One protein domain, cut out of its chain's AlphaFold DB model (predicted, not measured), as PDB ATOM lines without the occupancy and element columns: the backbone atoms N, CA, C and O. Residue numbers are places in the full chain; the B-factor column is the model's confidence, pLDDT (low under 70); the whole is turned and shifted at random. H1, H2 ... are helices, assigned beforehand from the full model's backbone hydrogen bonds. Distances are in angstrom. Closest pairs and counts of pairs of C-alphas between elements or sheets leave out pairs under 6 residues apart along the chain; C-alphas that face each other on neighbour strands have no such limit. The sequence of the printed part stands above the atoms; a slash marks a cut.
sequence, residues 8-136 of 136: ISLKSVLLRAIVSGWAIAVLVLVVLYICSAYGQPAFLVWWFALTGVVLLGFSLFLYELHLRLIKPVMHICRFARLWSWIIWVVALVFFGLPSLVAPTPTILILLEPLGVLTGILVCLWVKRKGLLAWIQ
ATOM      1  N   ILE A   8      26.523  -9.012  36.310       53.28
ATOM      2  CA  ILE A   8      27.188  -9.761  35.239       53.28
ATOM      3  C   ILE A   8      26.218 -10.764  34.586       53.28
ATOM      4  O   ILE A   8      26.176 -10.881  33.361       53.28
ATOM      5  N   SER A   9      25.375 -11.431  35.384       52.38
ATOM      6  CA  SER A   9      24.366 -12.372  34.879       52.38
ATOM      7  C   SER A   9      23.257 -11.632  34.133       52.38
ATOM      8  O   SER A   9      22.936 -11.994  33.001       52.38
ATOM      9  N   LEU A  10      22.762 -10.523  34.696       55.44
ATOM     10  CA  LEU A  10      21.705  -9.730  34.071       55.44
ATOM     11  C   LEU A  10      22.168  -9.126  32.741       55.44
ATOM     12  O   LEU A  10      21.462  -9.255  31.748       55.44
ATOM     13  N   LYS A  11      23.387  -8.565  32.685       55.22
ATOM     14  CA  LYS A  11      23.987  -8.080  31.431       55.22
ATOM     15  C   LYS A  11      24.084  -9.184  30.388       55.22
ATOM     16  O   LYS A  11      23.721  -8.944  29.245       55.22
ATOM     17  N   SER A  12      24.519 -10.387  30.768       54.94
ATOM     18  CA  SER A  12      24.650 -11.511  29.834       54.94
ATOM     19  C   SER A  12      23.301 -12.004  29.298       54.94
ATOM     20  O   SER A  12      23.200 -12.337  28.118       54.94
ATOM     21  N   VAL A  13      22.253 -11.995  30.128       56.91
ATOM     22  CA  VAL A  13      20.885 -12.358  29.735       56.91
ATOM     23  C   VAL A  13      20.267 -11.265  28.867       56.91
ATOM     24  O   VAL A  13      19.659 -11.581  27.846       56.91
ATOM     25  N   LEU A  14      20.497  -9.991  29.197       56.25
ATOM     26  CA  LEU A  14      20.056  -8.855  28.390       56.25
ATOM     27  C   LEU A  14      20.720  -8.882  27.010       56.25
ATOM     28  O   LEU A  14      20.034  -8.808  26.001       56.25
ATOM     29  N   LEU A  15      22.039  -9.098  26.949       57.09
ATOM     30  CA  LEU A  15      22.776  -9.290  25.695       57.09
ATOM     31  C   LEU A  15      22.245 -10.498  24.922       57.09
ATOM     32  O   LEU A  15      22.114 -10.456  23.705       57.09
ATOM     33  N   ARG A  16      21.891 -11.579  25.619       58.12
ATOM     34  CA  ARG A  16      21.337 -12.789  25.006       58.12
ATOM     35  C   ARG A  16      19.944 -12.566  24.408       58.12
ATOM     36  O   ARG A  16      19.649 -13.193  23.386       58.12
ATOM     37  N   ALA A  17      19.138 -11.702  25.026       55.47
ATOM     38  CA  ALA A  17      17.812 -11.292  24.568       55.47
ATOM     39  C   ALA A  17      17.887 -10.255  23.432       55.47
ATOM     40  O   ALA A  17      17.179 -10.390  22.438       55.47
ATOM     41  N   ILE A  18      18.801  -9.286  23.528       58.25
ATOM     42  CA  ILE A  18      19.069  -8.271  22.494       58.25
ATOM     43  C   ILE A  18      19.700  -8.907  21.243       58.25
ATOM     44  O   ILE A  18      19.407  -8.502  20.128       58.25
ATOM     45  N   VAL A  19      20.506  -9.963  21.404       60.38
ATOM     46  CA  VAL A  19      21.069 -10.768  20.299       60.38
ATOM     47  C   VAL A  19      20.143 -11.947  19.944       60.38
ATOM     48  O   VAL A  19      20.571 -12.957  19.383       60.38
ATOM     49  N   SER A  20      18.857 -11.887  20.300       71.25
ATOM     50  CA  SER A  20      17.867 -12.822  19.758       71.25
ATOM     51  C   SER A  20      17.464 -12.372  18.349       71.25
ATOM     52  O   SER A  20      17.381 -11.179  18.072       71.25
ATOM     53  N   GLY A  21      17.194 -13.320  17.444       72.81
ATOM     54  CA  GLY A  21      16.744 -12.978  16.082       72.81
ATOM     55  C   GLY A  21      15.449 -12.153  16.079       72.81
ATOM     56  O   GLY A  21      15.227 -11.349  15.183       72.81
ATOM     57  N   TRP A  22      14.645 -12.289  17.138       77.94
ATOM     58  CA  TRP A  22      13.434 -11.510  17.373       77.94
ATOM     59  C   TRP A  22      13.709 -10.031  17.636       77.94
ATOM     60  O   TRP A  22      13.012  -9.190  17.087       77.94
ATOM     61  N   ALA A  23      14.741  -9.697  18.415       79.50
ATOM     62  CA  ALA A  23      15.109  -8.302  18.656       79.50
ATOM     63  C   ALA A  23      15.546  -7.601  17.358       79.50
ATOM     64  O   ALA A  23      15.171  -6.455  17.127       79.50
ATOM     65  N   ILE A  24      16.261  -8.313  16.479       81.56
ATOM     66  CA  ILE A  24      16.626  -7.811  15.145       81.56
ATOM     67  C   ILE A  24      15.367  -7.600  14.297       81.56
ATOM     68  O   ILE A  24      15.218  -6.542  13.698       81.56
ATOM     69  N   ALA A  25      14.441  -8.565  14.279       83.38
ATOM     70  CA  ALA A  25      13.194  -8.449  13.523       83.38
ATOM     71  C   ALA A  25      12.338  -7.259  13.987       83.38
ATOM     72  O   ALA A  25      11.864  -6.485  13.160       83.38
ATOM     73  N   VAL A  26      12.192  -7.068  15.303       85.81
ATOM     74  CA  VAL A  26      11.481  -5.915  15.877       85.81
ATOM     75  C   VAL A  26      12.183  -4.610  15.507       85.81
ATOM     76  O   VAL A  26      11.521  -3.666  15.086       85.81
ATOM     77  N   LEU A  27      13.514  -4.556  15.600       84.81
ATOM     78  CA  LEU A  27      14.284  -3.363  15.245       84.81
ATOM     79  C   LEU A  27      14.118  -3.006  13.760       84.81
ATOM     80  O   LEU A  27      13.879  -1.846  13.438       84.81
ATOM     81  N   VAL A  28      14.167  -3.997  12.867       86.31
ATOM     82  CA  VAL A  28      13.919  -3.804  11.429       86.31
ATOM     83  C   VAL A  28      12.494  -3.316  11.183       86.31
ATOM     84  O   VAL A  28      12.309  -2.380  10.415       86.31
ATOM     85  N   LEU A  29      11.486  -3.883  11.853       87.31
ATOM     86  CA  LEU A  29      10.097  -3.432  11.721       87.31
ATOM     87  C   LEU A  29       9.912  -1.977  12.163       87.31
ATOM     88  O   LEU A  29       9.256  -1.209  11.463       87.31
ATOM     89  N   VAL A  30      10.520  -1.581  13.286       86.81
ATOM     90  CA  VAL A  30      10.496  -0.189  13.764       86.81
ATOM     91  C   VAL A  30      11.142   0.737  12.740       86.81
ATOM     92  O   VAL A  30      10.585   1.785  12.423       86.81
ATOM     93  N   VAL A  31      12.281   0.340  12.171       85.69
ATOM     94  CA  VAL A  31      12.940   1.134  11.134       85.69
ATOM     95  C   VAL A  31      12.090   1.224   9.869       85.69
ATOM     96  O   VAL A  31      11.937   2.314   9.336       85.69
ATOM     97  N   LEU A  32      11.489   0.127   9.406       86.81
ATOM     98  CA  LEU A  32      10.606   0.138   8.237       86.81
ATOM     99  C   LEU A  32       9.384   1.034   8.456       86.81
ATOM    100  O   LEU A  32       8.992   1.758   7.543       86.81
ATOM    101  N   TYR A  33       8.822   1.036   9.665       88.12
ATOM    102  CA  TYR A  33       7.741   1.944  10.035       88.12
ATOM    103  C   TYR A  33       8.192   3.410   9.969       88.12
ATOM    104  O   TYR A  33       7.523   4.230   9.342       88.12
ATOM    105  N   ILE A  34       9.364   3.736  10.522       82.81
ATOM    106  CA  ILE A  34       9.950   5.081  10.425       82.81
ATOM    107  C   ILE A  34      10.186   5.452   8.950       82.81
ATOM    108  O   ILE A  34       9.755   6.511   8.499       82.81
ATOM    109  N   CYS A  35      10.782   4.562   8.161       84.50
ATOM    110  CA  CYS A  35      11.005   4.763   6.730       84.50
ATOM    111  C   CYS A  35       9.697   4.969   5.953       84.50
ATOM    112  O   CYS A  35       9.677   5.758   5.015       84.50
ATOM    113  N   SER A  36       8.597   4.320   6.348       85.81
ATOM    114  CA  SER A  36       7.288   4.535   5.718       85.81
ATOM    115  C   SER A  36       6.765   5.962   5.923       85.81
ATOM    116  O   SER A  36       6.112   6.497   5.033       85.81
ATOM    117  N   ALA A  37       7.115   6.607   7.042       84.62
ATOM    118  CA  ALA A  37       6.736   7.989   7.329       84.62
ATOM    119  C   ALA A  37       7.628   9.018   6.612       84.62
ATOM    120  O   ALA A  37       7.142  10.062   6.185       84.62
ATOM    121  N   TYR A  38       8.928   8.733   6.469       81.19
ATOM    122  CA  TYR A  38       9.907   9.654   5.867       81.19
ATOM    123  C   TYR A  38      10.186   9.399   4.372       81.19
ATOM    124  O   TYR A  38      10.896  10.176   3.730       81.19
ATOM    125  N   GLY A  39       9.630   8.327   3.806       83.69
ATOM    126  CA  GLY A  39       9.728   7.973   2.393       83.69
ATOM    127  C   GLY A  39      10.991   7.193   2.001       83.69
ATOM    128  O   GLY A  39      11.823   6.801   2.821       83.69
ATOM    129  N   GLN A  40      11.147   6.986   0.689       83.44
ATOM    130  CA  GLN A  40      12.253   6.230   0.085       83.44
ATOM    131  C   GLN A  40      13.675   6.653   0.506       83.44
ATOM    132  O   GLN A  40      14.494   5.761   0.740       83.44
ATOM    133  N   PRO A  41      14.024   7.950   0.630       80.94
ATOM    134  CA  PRO A  41      15.405   8.317   0.933       80.94
ATOM    135  C   PRO A  41      15.816   7.937   2.364       80.94
ATOM    136  O   PRO A  41      16.974   7.598   2.594       80.94
ATOM    137  N   ALA A  42      14.872   7.890   3.311       81.81
ATOM    138  CA  ALA A  42      15.135   7.378   4.655       81.81
ATOM    139  C   ALA A  42      15.487   5.882   4.616       81.81
ATOM    140  O   ALA A  42      16.485   5.463   5.198       81.81
ATOM    141  N   PHE A  43      14.739   5.087   3.845       84.81
ATOM    142  CA  PHE A  43      15.049   3.668   3.663       84.81
ATOM    143  C   PHE A  43      16.458   3.447   3.102       84.81
ATOM    144  O   PHE A  43      17.185   2.591   3.603       84.81
ATOM    145  N   LEU A  44      16.868   4.249   2.115       84.44
ATOM    146  CA  LEU A  44      18.207   4.171   1.531       84.44
ATOM    147  C   LEU A  44      19.305   4.486   2.554       84.44
ATOM    148  O   LEU A  44      20.273   3.736   2.633       84.44
ATOM    149  N   VAL A  45      19.142   5.531   3.370       84.69
ATOM    150  CA  VAL A  45      20.107   5.889   4.431       84.69
ATOM    151  C   VAL A  45      20.319   4.724   5.400       84.69
ATOM    152  O   VAL A  45      21.459   4.333   5.662       84.69
ATOM    153  N   TRP A  46      19.233   4.121   5.888       88.19
ATOM    154  CA  TRP A  46      19.331   2.956   6.766       88.19
ATOM    155  C   TRP A  46      19.955   1.745   6.062       88.19
ATOM    156  O   TRP A  46      20.826   1.077   6.624       88.19
ATOM    157  N   TRP A  47      19.537   1.472   4.825       85.94
ATOM    158  CA  TRP A  47      20.023   0.337   4.045       85.94
ATOM    159  C   TRP A  47      21.521   0.442   3.740       85.94
ATOM    160  O   TRP A  47      22.247  -0.546   3.871       85.94
ATOM    161  N   PHE A  48      22.013   1.633   3.392       85.62
ATOM    162  CA  PHE A  48      23.435   1.889   3.162       85.62
ATOM    163  C   PHE A  48      24.262   1.674   4.435       85.62
ATOM    164  O   PHE A  48      25.284   0.990   4.387       85.62
ATOM    165  N   ALA A  49      23.788   2.159   5.585       85.38
ATOM    166  CA  ALA A  49      24.463   1.946   6.865       85.38
ATOM    167  C   ALA A  49      24.486   0.459   7.275       85.38
ATOM    168  O   ALA A  49      25.523  -0.059   7.700       85.38
ATOM    169  N   LEU A  50      23.367  -0.257   7.104       87.00
ATOM    170  CA  LEU A  50      23.283  -1.695   7.372       87.00
ATOM    171  C   LEU A  50      24.249  -2.480   6.478       87.00
ATOM    172  O   LEU A  50      25.040  -3.286   6.971       87.00
ATOM    173  N   THR A  51      24.189  -2.249   5.166       86.69
ATOM    174  CA  THR A  51      25.030  -2.963   4.194       86.69
ATOM    175  C   THR A  51      26.507  -2.652   4.409       86.69
ATOM    176  O   THR A  51      27.302  -3.588   4.466       86.69
ATOM    177  N   GLY A  52      26.878  -1.393   4.660       85.69
ATOM    178  CA  GLY A  52      28.248  -1.003   5.001       85.69
ATOM    179  C   GLY A  52      28.810  -1.786   6.193       85.69
ATOM    180  O   GLY A  52      29.895  -2.364   6.103       85.69
ATOM    181  N   VAL A  53      28.055  -1.900   7.291       86.50
ATOM    182  CA  VAL A  53      28.492  -2.681   8.464       86.50
ATOM    183  C   VAL A  53      28.598  -4.176   8.167       86.50
ATOM    184  O   VAL A  53      29.551  -4.821   8.614       86.50
ATOM    185  N   VAL A  54      27.648  -4.743   7.423       84.56
ATOM    186  CA  VAL A  54      27.684  -6.168   7.061       84.56
ATOM    187  C   VAL A  54      28.889  -6.471   6.164       84.56
ATOM    188  O   VAL A  54      29.595  -7.452   6.412       84.56
ATOM    189  N   LEU A  55      29.185  -5.611   5.183       86.06
ATOM    190  CA  LEU A  55      30.376  -5.739   4.340       86.06
ATOM    191  C   LEU A  55      31.667  -5.604   5.157       86.06
ATOM    192  O   LEU A  55      32.583  -6.401   4.959       86.06
ATOM    193  N   LEU A  56      31.746  -4.660   6.103       85.06
ATOM    194  CA  LEU A  56      32.897  -4.554   7.010       85.06
ATOM    195  C   LEU A  56      33.086  -5.830   7.835       85.06
ATOM    196  O   LEU A  56      34.199  -6.352   7.915       85.06
ATOM    197  N   GLY A  57      32.008  -6.364   8.413       82.06
ATOM    198  CA  GLY A  57      32.048  -7.620   9.162       82.06
ATOM    199  C   GLY A  57      32.542  -8.785   8.303       82.06
ATOM    200  O   GLY A  57      33.372  -9.580   8.747       82.06
ATOM    201  N   PHE A  58      32.091  -8.849   7.050       81.50
ATOM    202  CA  PHE A  58      32.527  -9.859   6.092       81.50
ATOM    203  C   PHE A  58      33.992  -9.675   5.653       81.50
ATOM    204  O   PHE A  58      34.731 -10.654   5.557       81.50
ATOM    205  N   SER A  59      34.452  -8.436   5.464       83.62
ATOM    206  CA  SER A  59      35.856  -8.129   5.167       83.62
ATOM    207  C   SER A  59      36.788  -8.569   6.299       83.62
ATOM    208  O   SER A  59      37.798  -9.230   6.036       83.62
ATOM    209  N   LEU A  60      36.427  -8.273   7.554       81.25
ATOM    210  CA  LEU A  60      37.171  -8.728   8.732       81.25
ATOM    211  C   LEU A  60      37.177 -10.254   8.837       81.25
ATOM    212  O   LEU A  60      38.206 -10.847   9.158       81.25
ATOM    213  N   PHE A  61      36.053 -10.900   8.521       77.25
ATOM    214  CA  PHE A  61      35.971 -12.355   8.494       77.25
ATOM    215  C   PHE A  61      36.909 -12.969   7.442       77.25
ATOM    216  O   PHE A  61      37.647 -13.898   7.757       77.25
ATOM    217  N   LEU A  62      36.941 -12.435   6.217       78.25
ATOM    218  CA  LEU A  62      37.853 -12.900   5.164       78.25
ATOM    219  C   LEU A  62      39.329 -12.676   5.517       78.25
ATOM    220  O   LEU A  62      40.179 -13.501   5.176       78.25
ATOM    221  N   TYR A  63      39.637 -11.579   6.209       75.25
ATOM    222  CA  TYR A  63      40.984 -11.305   6.698       75.25
ATOM    223  C   TYR A  63      41.424 -12.316   7.768       75.25
ATOM    224  O   TYR A  63      42.508 -12.891   7.676       75.25
ATOM    225  N   GLU A  64      40.560 -12.595   8.745       75.56
ATOM    226  CA  GLU A  64      40.790 -13.616   9.775       75.56
ATOM    227  C   GLU A  64      40.922 -15.020   9.156       75.56
ATOM    228  O   GLU A  64      41.780 -15.813   9.548       75.56
ATOM    229  N   LEU A  65      40.112 -15.315   8.135       71.50
ATOM    230  CA  LEU A  65      40.182 -16.553   7.366       71.50
ATOM    231  C   LEU A  65      41.542 -16.682   6.658       71.50
ATOM    232  O   LEU A  65      42.192 -17.719   6.763       71.50
ATOM    233  N   HIS A  66      42.028 -15.614   6.020       67.44
ATOM    234  CA  HIS A  66      43.365 -15.582   5.419       67.44
ATOM    235  C   HIS A  66      44.475 -15.872   6.446       67.44
ATOM    236  O   HIS A  66      45.369 -16.670   6.164       67.44
ATOM    237  N   LEU A  67      44.401 -15.285   7.646       66.12
ATOM    238  CA  LEU A  67      45.367 -15.537   8.725       66.12
ATOM    239  C   LEU A  67      45.349 -16.993   9.213       66.12
ATOM    240  O   LEU A  67      46.400 -17.546   9.532       66.12
ATOM    241  N   ARG A  68      44.179 -17.644   9.239       63.72
ATOM    242  CA  ARG A  68      44.048 -19.052   9.657       63.72
ATOM    243  C   ARG A  68      44.483 -20.049   8.582       63.72
ATOM    244  O   ARG A  68      45.068 -21.078   8.923       63.72
ATOM    245  N   LEU A  69      44.240 -19.754   7.302       61.44
ATOM    246  CA  LEU A  69      44.683 -20.596   6.181       61.44
ATOM    247  C   LEU A  69      46.166 -20.416   5.820       61.44
ATOM    248  O   LEU A  69      46.680 -21.189   5.019       61.44
ATOM    249  N   ILE A  70      46.878 -19.466   6.436       57.31
ATOM    250  CA  ILE A  70      48.345 -19.337   6.350       57.31
ATOM    251  C   ILE A  70      49.095 -20.537   6.970       57.31
ATOM    252  O   ILE A  70      50.316 -20.637   6.844       57.31
ATOM    253  N   LYS A  71      48.387 -21.521   7.552       55.09
ATOM    254  CA  LYS A  71      48.947 -22.873   7.713       55.09
ATOM    255  C   LYS A  71      49.525 -23.352   6.363       55.09
ATOM    256  O   LYS A  71      48.877 -23.183   5.333       55.09
ATOM    257  N   PRO A  72      50.723 -23.962   6.348       52.88
ATOM    258  CA  PRO A  72      51.661 -23.948   5.212       52.88
ATOM    259  C   PRO A  72      51.255 -24.743   3.950       52.88
ATOM    260  O   PRO A  72      52.109 -25.031   3.120       52.88
ATOM    261  N   VAL A  73      49.985 -25.122   3.774       54.22
ATOM    262  CA  VAL A  73      49.564 -26.126   2.780       54.22
ATOM    263  C   VAL A  73      48.638 -25.569   1.682       54.22
ATOM    264  O   VAL A  73      48.525 -26.182   0.626       54.22
ATOM    265  N   MET A  74      47.997 -24.403   1.853       53.53
ATOM    266  CA  MET A  74      46.950 -23.941   0.917       53.53
ATOM    267  C   MET A  74      47.319 -22.651   0.158       53.53
ATOM    268  O   MET A  74      47.231 -21.542   0.680       53.53
ATOM    269  N   HIS A  75      47.641 -22.779  -1.137       54.69
ATOM    270  CA  HIS A  75      47.938 -21.671  -2.072       54.69
ATOM    271  C   HIS A  75      46.744 -20.741  -2.395       54.69
ATOM    272  O   HIS A  75      46.906 -19.735  -3.088       54.69
ATOM    273  N   ILE A  76      45.549 -21.029  -1.870       55.59
ATOM    274  CA  ILE A  76      44.312 -20.259  -2.099       55.59
ATOM    275  C   ILE A  76      44.361 -18.873  -1.401       55.59
ATOM    276  O   ILE A  76      43.587 -17.967  -1.710       55.59
ATOM    277  N   CYS A  77      45.334 -18.648  -0.509       57.91
ATOM    278  CA  CYS A  77      45.421 -17.474   0.362       57.91
ATOM    279  C   CYS A  77      45.682 -16.121  -0.323       57.91
ATOM    280  O   CYS A  77      45.287 -15.100   0.239       57.91
ATOM    281  N   ARG A  78      46.326 -16.043  -1.499       63.91
ATOM    282  CA  ARG A  78      46.748 -14.735  -2.060       63.91
ATOM    283  C   ARG A  78      45.565 -13.818  -2.395       63.91
ATOM    284  O   ARG A  78      45.648 -12.612  -2.172       63.91
ATOM    285  N   PHE A  79      44.463 -14.379  -2.887       71.12
ATOM    286  CA  PHE A  79      43.305 -13.586  -3.298       71.12
ATOM    287  C   PHE A  79      42.412 -13.181  -2.123       71.12
ATOM    288  O   PHE A  79      41.790 -12.129  -2.189       71.12
ATOM    289  N   ALA A  80      42.390 -13.936  -1.019       70.25
ATOM    290  CA  ALA A  80      41.546 -13.623   0.140       70.25
ATOM    291  C   ALA A  80      41.858 -12.243   0.754       70.25
ATOM    292  O   ALA A  80      40.941 -11.496   1.096       70.25
ATOM    293  N   ARG A  81      43.143 -11.860   0.818       74.69
ATOM    294  CA  ARG A  81      43.561 -10.520   1.264       74.69
ATOM    295  C   ARG A  81      43.098  -9.424   0.297       74.69
ATOM    296  O   ARG A  81      42.631  -8.382   0.746       74.69
ATOM    297  N   LEU A  82      43.205  -9.663  -1.012       80.31
ATOM    298  CA  LEU A  82      42.740  -8.719  -2.034       80.31
ATOM    299  C   LEU A  82      41.219  -8.529  -1.956       80.31
ATOM    300  O   LEU A  82      40.753  -7.396  -1.927       80.31
ATOM    301  N   TRP A  83      40.456  -9.618  -1.834       79.06
ATOM    302  CA  TRP A  83      39.001  -9.568  -1.670       79.06
ATOM    303  C   TRP A  83      38.587  -8.835  -0.391       79.06
ATOM    304  O   TRP A  83      37.716  -7.974  -0.451       79.06
ATOM    305  N   SER A  84      39.241  -9.106   0.745       80.44
ATOM    306  CA  SER A  84      38.998  -8.371   1.994       80.44
ATOM    307  C   SER A  84      39.216  -6.864   1.819       80.44
ATOM    308  O   SER A  84      38.364  -6.077   2.238       80.44
ATOM    309  N   TRP A  85      40.294  -6.459   1.143       84.75
ATOM    310  CA  TRP A  85      40.583  -5.048   0.893       84.75
ATOM    311  C   TRP A  85      39.552  -4.395  -0.039       84.75
ATOM    312  O   TRP A  85      39.042  -3.324   0.279       84.75
ATOM    313  N   ILE A  86      39.164  -5.063  -1.134       85.50
ATOM    314  CA  ILE A  86      38.113  -4.580  -2.048       85.50
ATOM    315  C   ILE A  86      36.796  -4.380  -1.293       85.50
ATOM    316  O   ILE A  86      36.184  -3.319  -1.380       85.50
ATOM    317  N   ILE A  87      36.377  -5.374  -0.509       86.75
ATOM    318  CA  ILE A  87      35.121  -5.326   0.253       86.75
ATOM    319  C   ILE A  87      35.165  -4.216   1.309       86.75
ATOM    320  O   ILE A  87      34.154  -3.559   1.549       86.75
ATOM    321  N   TRP A  88      36.332  -3.964   1.905       88.31
ATOM    322  CA  TRP A  88      36.522  -2.868   2.852       88.31
ATOM    323  C   TRP A  88      36.364  -1.494   2.189       88.31
ATOM    324  O   TRP A  88      35.647  -0.640   2.713       88.31
ATOM    325  N   VAL A  89      36.968  -1.295   1.013       86.06
ATOM    326  CA  VAL A  89      36.823  -0.050   0.238       86.06
ATOM    327  C   VAL A  89      35.367   0.164  -0.171       86.06
ATOM    328  O   VAL A  89      34.841   1.262  -0.001       86.06
ATOM    329  N   VAL A  90      34.689  -0.884  -0.646       86.81
ATOM    330  CA  VAL A  90      33.259  -0.807  -0.974       86.81
ATOM    331  C   VAL A  90      32.458  -0.411   0.265       86.81
ATOM    332  O   VAL A  90      31.655   0.511   0.191       86.81
ATOM    333  N   ALA A  91      32.714  -1.020   1.422       84.94
ATOM    334  CA  ALA A  91      32.007  -0.663   2.646       84.94
ATOM    335  C   ALA A  91      32.178   0.819   3.025       84.94
ATOM    336  O   ALA A  91      31.197   1.465   3.383       84.94
ATOM    337  N   LEU A  92      33.384   1.381   2.884       82.88
ATOM    338  CA  LEU A  92      33.625   2.813   3.107       82.88
ATOM    339  C   LEU A  92      32.812   3.708   2.172       82.88
ATOM    340  O   LEU A  92      32.256   4.709   2.618       82.88
ATOM    341  N   VAL A  93      32.711   3.342   0.893       86.69
ATOM    342  CA  VAL A  93      31.876   4.082  -0.065       86.69
ATOM    343  C   VAL A  93      30.420   4.085   0.403       86.69
ATOM    344  O   VAL A  93      29.781   5.135   0.418       86.69
ATOM    345  N   PHE A  94      29.920   2.942   0.878       81.19
ATOM    346  CA  PHE A  94      28.566   2.818   1.419       81.19
ATOM    347  C   PHE A  94      28.312   3.690   2.661       81.19
ATOM    348  O   PHE A  94      27.181   4.123   2.846       81.19
ATOM    349  N   PHE A  95      29.328   4.019   3.467       80.00
ATOM    350  CA  PHE A  95      29.189   4.985   4.572       80.00
ATOM    351  C   PHE A  95      29.184   6.449   4.115       80.00
ATOM    352  O   PHE A  95      28.642   7.299   4.814       80.00
ATOM    353  N   GLY A  96      29.752   6.764   2.948       80.31
ATOM    354  CA  GLY A  96      29.745   8.125   2.398       80.31
ATOM    355  C   GLY A  96      28.446   8.495   1.669       80.31
ATOM    356  O   GLY A  96      28.032   9.654   1.689       80.31
ATOM    357  N   LEU A  97      27.774   7.514   1.058       82.19
ATOM    358  CA  LEU A  97      26.546   7.709   0.269       82.19
ATOM    359  C   LEU A  97      25.328   8.278   1.036       82.19
ATOM    360  O   LEU A  97      24.593   9.064   0.435       82.19
ATOM    361  N   PRO A  98      25.088   7.967   2.326       79.31
ATOM    362  CA  PRO A  98      23.980   8.531   3.095       79.31
ATOM    363  C   PRO A  98      23.950  10.061   3.096       79.31
ATOM    364  O   PRO A  98      22.873  10.642   2.986       79.31
ATOM    365  N   SER A  99      25.117  10.712   3.138       75.75
ATOM    366  CA  SER A  99      25.231  12.179   3.114       75.75
ATOM    367  C   SER A  99      24.700  12.823   1.827       75.75
ATOM    368  O   SER A  99      24.266  13.970   1.851       75.75
ATOM    369  N   LEU A 100      24.687  12.074   0.719       77.25
ATOM    370  CA  LEU A 100      24.230  12.532  -0.595       77.25
ATOM    371  C   LEU A 100      22.734  12.278  -0.823       77.25
ATOM    372  O   LEU A 100      22.120  12.925  -1.665       77.25
ATOM    373  N   VAL A 101      22.162  11.310  -0.104       77.00
ATOM    374  CA  VAL A 101      20.779  10.839  -0.293       77.00
ATOM    375  C   VAL A 101      19.848  11.349   0.811       77.00
ATOM    376  O   VAL A 101      18.630  11.384   0.625       77.00
ATOM    377  N   ALA A 102      20.389  11.758   1.961       72.06
ATOM    378  CA  ALA A 102      19.589  12.228   3.079       72.06
ATOM    379  C   ALA A 102      18.858  13.543   2.744       72.06
ATOM    380  O   ALA A 102      19.497  14.545   2.429       72.06
ATOM    381  N   PRO A 103      17.518  13.581   2.876       65.81
ATOM    382  CA  PRO A 103      16.731  14.769   2.566       65.81
ATOM    383  C   PRO A 103      16.779  15.786   3.715       65.81
ATOM    384  O   PRO A 103      16.554  16.972   3.506       65.81
ATOM    385  N   THR A 104      17.070  15.330   4.940       75.31
ATOM    386  CA  THR A 104      17.261  16.177   6.121       75.31
ATOM    387  C   THR A 104      18.368  15.615   7.021       75.31
ATOM    388  O   THR A 104      18.497  14.391   7.152       75.31
ATOM    389  N   PRO A 105      19.152  16.482   7.690       73.75
ATOM    390  CA  PRO A 105      20.246  16.055   8.567       73.75
ATOM    391  C   PRO A 105      19.752  15.281   9.799       73.75
ATOM    392  O   PRO A 105      20.480  14.467  10.357       73.75
ATOM    393  N   THR A 106      18.500  15.488  10.211       75.56
ATOM    394  CA  THR A 106      17.882  14.799  11.352       75.56
ATOM    395  C   THR A 106      17.662  13.312  11.086       75.56
ATOM    396  O   THR A 106      17.904  12.493  11.970       75.56
ATOM    397  N   ILE A 107      17.256  12.947   9.865       73.69
ATOM    398  CA  ILE A 107      17.094  11.542   9.465       73.69
ATOM    399  C   ILE A 107      18.454  10.853   9.426       73.69
ATOM    400  O   ILE A 107      18.567   9.726   9.894       73.69
ATOM    401  N   LEU A 108      19.490  11.533   8.932       75.25
ATOM    402  CA  LEU A 108      20.845  10.990   8.872       75.25
ATOM    403  C   LEU A 108      21.380  10.670  10.279       75.25
ATOM    404  O   LEU A 108      21.776   9.540  10.540       75.25
ATOM    405  N   ILE A 109      21.255  11.607  11.225       79.81
ATOM    406  CA  ILE A 109      21.716  11.425  12.614       79.81
ATOM    407  C   ILE A 109      20.974  10.288  13.340       79.81
ATOM    408  O   ILE A 109      21.544   9.662  14.231       79.81
ATOM    409  N   LEU A 110      19.716  10.005  12.982       80.19
ATOM    410  CA  LEU A 110      18.918   8.967  13.639       80.19
ATOM    411  C   LEU A 110      19.038   7.594  12.958       80.19
ATOM    412  O   LEU A 110      19.264   6.589  13.633       80.19
ATOM    413  N   LEU A 111      18.871   7.524  11.633       81.81
ATOM    414  CA  LEU A 111      18.801   6.257  10.894       81.81
ATOM    415  C   LEU A 111      20.164   5.620  10.648       81.81
ATOM    416  O   LEU A 111      20.243   4.394  10.581       81.81
ATOM    417  N   GLU A 112      21.224   6.415  10.530       81.50
ATOM    418  CA  GLU A 112      22.579   5.900  10.349       81.50
ATOM    419  C   GLU A 112      23.042   5.049  11.546       81.50
ATOM    420  O   GLU A 112      23.374   3.879  11.335       81.50
ATOM    421  N   PRO A 113      22.980   5.519  12.814       82.88
ATOM    422  CA  PRO A 113      23.347   4.677  13.950       82.88
ATOM    423  C   PRO A 113      22.395   3.490  14.126       82.88
ATOM    424  O   PRO A 113      22.839   2.417  14.531       82.88
ATOM    425  N   LEU A 114      21.109   3.631  13.781       85.19
ATOM    426  CA  LEU A 114      20.159   2.511  13.756       85.19
ATOM    427  C   LEU A 114      20.576   1.440  12.738       85.19
ATOM    428  O   LEU A 114      20.576   0.254  13.065       85.19
ATOM    429  N   GLY A 115      20.987   1.847  11.536       82.12
ATOM    430  CA  GLY A 115      21.528   0.961  10.504       82.12
ATOM    431  C   GLY A 115      22.795   0.258  10.970       82.12
ATOM    432  O   GLY A 115      22.888  -0.973  10.899       82.12
ATOM    433  N   VAL A 116      23.717   1.007  11.572       85.06
ATOM    434  CA  VAL A 116      24.951   0.451  12.138       85.06
ATOM    435  C   VAL A 116      24.653  -0.584  13.222       85.06
ATOM    436  O   VAL A 116      25.177  -1.700  13.181       85.06
ATOM    437  N   LEU A 117      23.766  -0.257  14.164       85.38
ATOM    438  CA  LEU A 117      23.350  -1.161  15.236       85.38
ATOM    439  C   LEU A 117      22.690  -2.428  14.685       85.38
ATOM    440  O   LEU A 117      23.036  -3.525  15.127       85.38
ATOM    441  N   THR A 118      21.795  -2.305  13.696       84.06
ATOM    442  CA  THR A 118      21.189  -3.477  13.043       84.06
ATOM    443  C   THR A 118      22.247  -4.370  12.398       84.06
ATOM    444  O   THR A 118      22.231  -5.580  12.627       84.06
ATOM    445  N   GLY A 119      23.216  -3.796  11.680       82.81
ATOM    446  CA  GLY A 119      24.308  -4.547  11.061       82.81
ATOM    447  C   GLY A 119      25.186  -5.268  12.089       82.81
ATOM    448  O   GLY A 119      25.465  -6.457  11.936       82.81
ATOM    449  N   ILE A 120      25.560  -4.595  13.185       82.25
ATOM    450  CA  ILE A 120      26.355  -5.204  14.266       82.25
ATOM    451  C   ILE A 120      25.587  -6.367  14.903       82.25
ATOM    452  O   ILE A 120      26.158  -7.439  15.117       82.25
ATOM    453  N   LEU A 121      24.296  -6.180  15.190       83.38
ATOM    454  CA  LEU A 121      23.456  -7.225  15.773       83.38
ATOM    455  C   LEU A 121      23.318  -8.431  14.841       83.38
ATOM    456  O   LEU A 121      23.418  -9.563  15.313       83.38
ATOM    457  N   VAL A 122      23.164  -8.207  13.532       81.69
ATOM    458  CA  VAL A 122      23.159  -9.276  12.522       81.69
ATOM    459  C   VAL A 122      24.495 -10.020  12.520       81.69
ATOM    460  O   VAL A 122      24.502 -11.245  12.638       81.69
ATOM    461  N   CYS A 123      25.626  -9.313  12.483       79.50
ATOM    462  CA  CYS A 123      26.958  -9.925  12.532       79.50
ATOM    463  C   CYS A 123      27.163 -10.770  13.804       79.50
ATOM    464  O   CYS A 123      27.648 -11.905  13.737       79.50
ATOM    465  N   LEU A 124      26.752 -10.259  14.968       77.38
ATOM    466  CA  LEU A 124      26.816 -10.986  16.241       77.38
ATOM    467  C   LEU A 124      25.880 -12.198  16.265       77.38
ATOM    468  O   LEU A 124      26.255 -13.253  16.783       77.38
ATOM    469  N   TRP A 125      24.681 -12.072  15.700       76.75
ATOM    470  CA  TRP A 125      23.716 -13.161  15.605       76.75
ATOM    471  C   TRP A 125      24.221 -14.288  14.699       76.75
ATOM    472  O   TRP A 125      24.175 -15.451  15.106       76.75
ATOM    473  N   VAL A 126      24.788 -13.955  13.534       74.69
ATOM    474  CA  VAL A 126      25.413 -14.919  12.611       74.69
ATOM    475  C   VAL A 126      26.594 -15.626  13.282       74.69
ATOM    476  O   VAL A 126      26.662 -16.858  13.259       74.69
ATOM    477  N   LYS A 127      27.478 -14.875  13.958       70.50
ATOM    478  CA  LYS A 127      28.605 -15.444  14.721       70.50
ATOM    479  C   LYS A 127      28.119 -16.404  15.812       70.50
ATOM    480  O   LYS A 127      28.672 -17.487  15.974       70.50
ATOM    481  N   ARG A 128      27.066 -16.030  16.544       69.56
ATOM    482  CA  ARG A 128      26.493 -16.833  17.635       69.56
ATOM    483  C   ARG A 128      25.786 -18.094  17.145       69.56
ATOM    484  O   ARG A 128      25.838 -19.115  17.825       69.56
ATOM    485  N   LYS A 129      25.106 -18.031  16.000       66.31
ATOM    486  CA  LYS A 129      24.406 -19.174  15.395       66.31
ATOM    487  C   LYS A 129      25.354 -20.267  14.907       66.31
ATOM    488  O   LYS A 129      24.870 -21.319  14.509       66.31
ATOM    489  N   GLY A 130      26.670 -20.035  14.919       57.78
ATOM    490  CA  GLY A 130      27.636 -21.014  14.439       57.78
ATOM    491  C   GLY A 130      27.473 -21.318  12.949       57.78
ATOM    492  O   GLY A 130      28.003 -22.310  12.475       57.78
ATOM    493  N   LEU A 131      26.794 -20.453  12.183       53.75
ATOM    494  CA  LEU A 131      26.755 -20.543  10.716       53.75
ATOM    495  C   LEU A 131      28.173 -20.504  10.121       53.75
ATOM    496  O   LEU A 131      28.424 -21.077   9.071       53.75
ATOM    497  N   LEU A 132      29.108 -19.882  10.843       51.62
ATOM    498  CA  LEU A 132      30.536 -19.846  10.530       51.62
ATOM    499  C   LEU A 132      31.351 -20.920  11.280       51.62
ATOM    500  O   LEU A 132      32.548 -21.040  11.043       51.62
ATOM    501  N   ALA A 133      30.731 -21.699  12.174       52.00
ATOM    502  CA  ALA A 133      31.396 -22.774  12.916       52.00
ATOM    503  C   ALA A 133      31.676 -24.004  12.039       52.00
ATOM    504  O   ALA A 133      32.572 -24.769  12.358       52.00
ATOM    505  N   TRP A 134      30.981 -24.165  10.905       45.31
ATOM    506  CA  TRP A 134      31.291 -25.211   9.917       45.31
ATOM    507  C   TRP A 134      32.661 -25.011   9.230       45.31
ATOM    508  O   TRP A 134      33.167 -25.924   8.592       45.31
ATOM    509  N   ILE A 135      33.267 -23.826   9.374       49.22
ATOM    510  CA  ILE A 135      34.598 -23.483   8.841       49.22
ATOM    511  C   ILE A 135      35.672 -23.478   9.961       49.22
ATOM    512  O   ILE A 135      36.855 -23.318   9.661       49.22
ATOM    513  N   GLN A 136      35.288 -23.625  11.244       38.47
ATOM    514  CA  GLN A 136      36.228 -23.668  12.379       38.47
ATOM    515  C   GLN A 136      36.925 -25.018  12.527       38.47
ATOM    516  O   GLN A 136      36.235 -26.054  12.438       38.47
TER     517      GLN A 136
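This is residues 8 to 136 of the 136 residues of an uncharacterized protein of Edwardsiella piscicida (UniProt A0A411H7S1). Long helix H3 is the core of a loose, flat slab: H4 folds back beside it as a hairpin, while H6 and H2 pack with H3 as a three-helix bundle. Residues 8 to 15 of H1 stick out. The printed part has 129 residues, six named helices, H1 to H6 in order, and no named strand: all helix, radius of gyration of the C-alphas 17.2 A, spans 55 by 41 by 21 A.

Start at the hub, H3, residues 40 to 69. H4, residues 77 to 96, touches it opposite ways at a shallow tilt of 21 degrees; the closest C-alphas, of Gly 52 and Ala 91, are 4.4 A apart. H6, residues 105 to 128, touches H3 the same way at 36 degrees, only just steep; the closest C-alphas, Leu 50 and Gly 115, are 4.5 A apart. H2, residues 21 to 38, touches H6; C-alphas 24 and 118 are closest, 6.6 A. Every O i to N i+4 pair is within hydrogen-bond range in H2 and H3; H4 has 14 of 16, H6 19 of 20.

Find C-alpha 40 at (12.253, 6.230, 0.085); H3 runs 42.5 A to C-alpha 69 at (44.683, -20.596, 6.181).

No cut; pLDDT is under 70 for 35 residues, among them 8 to 19.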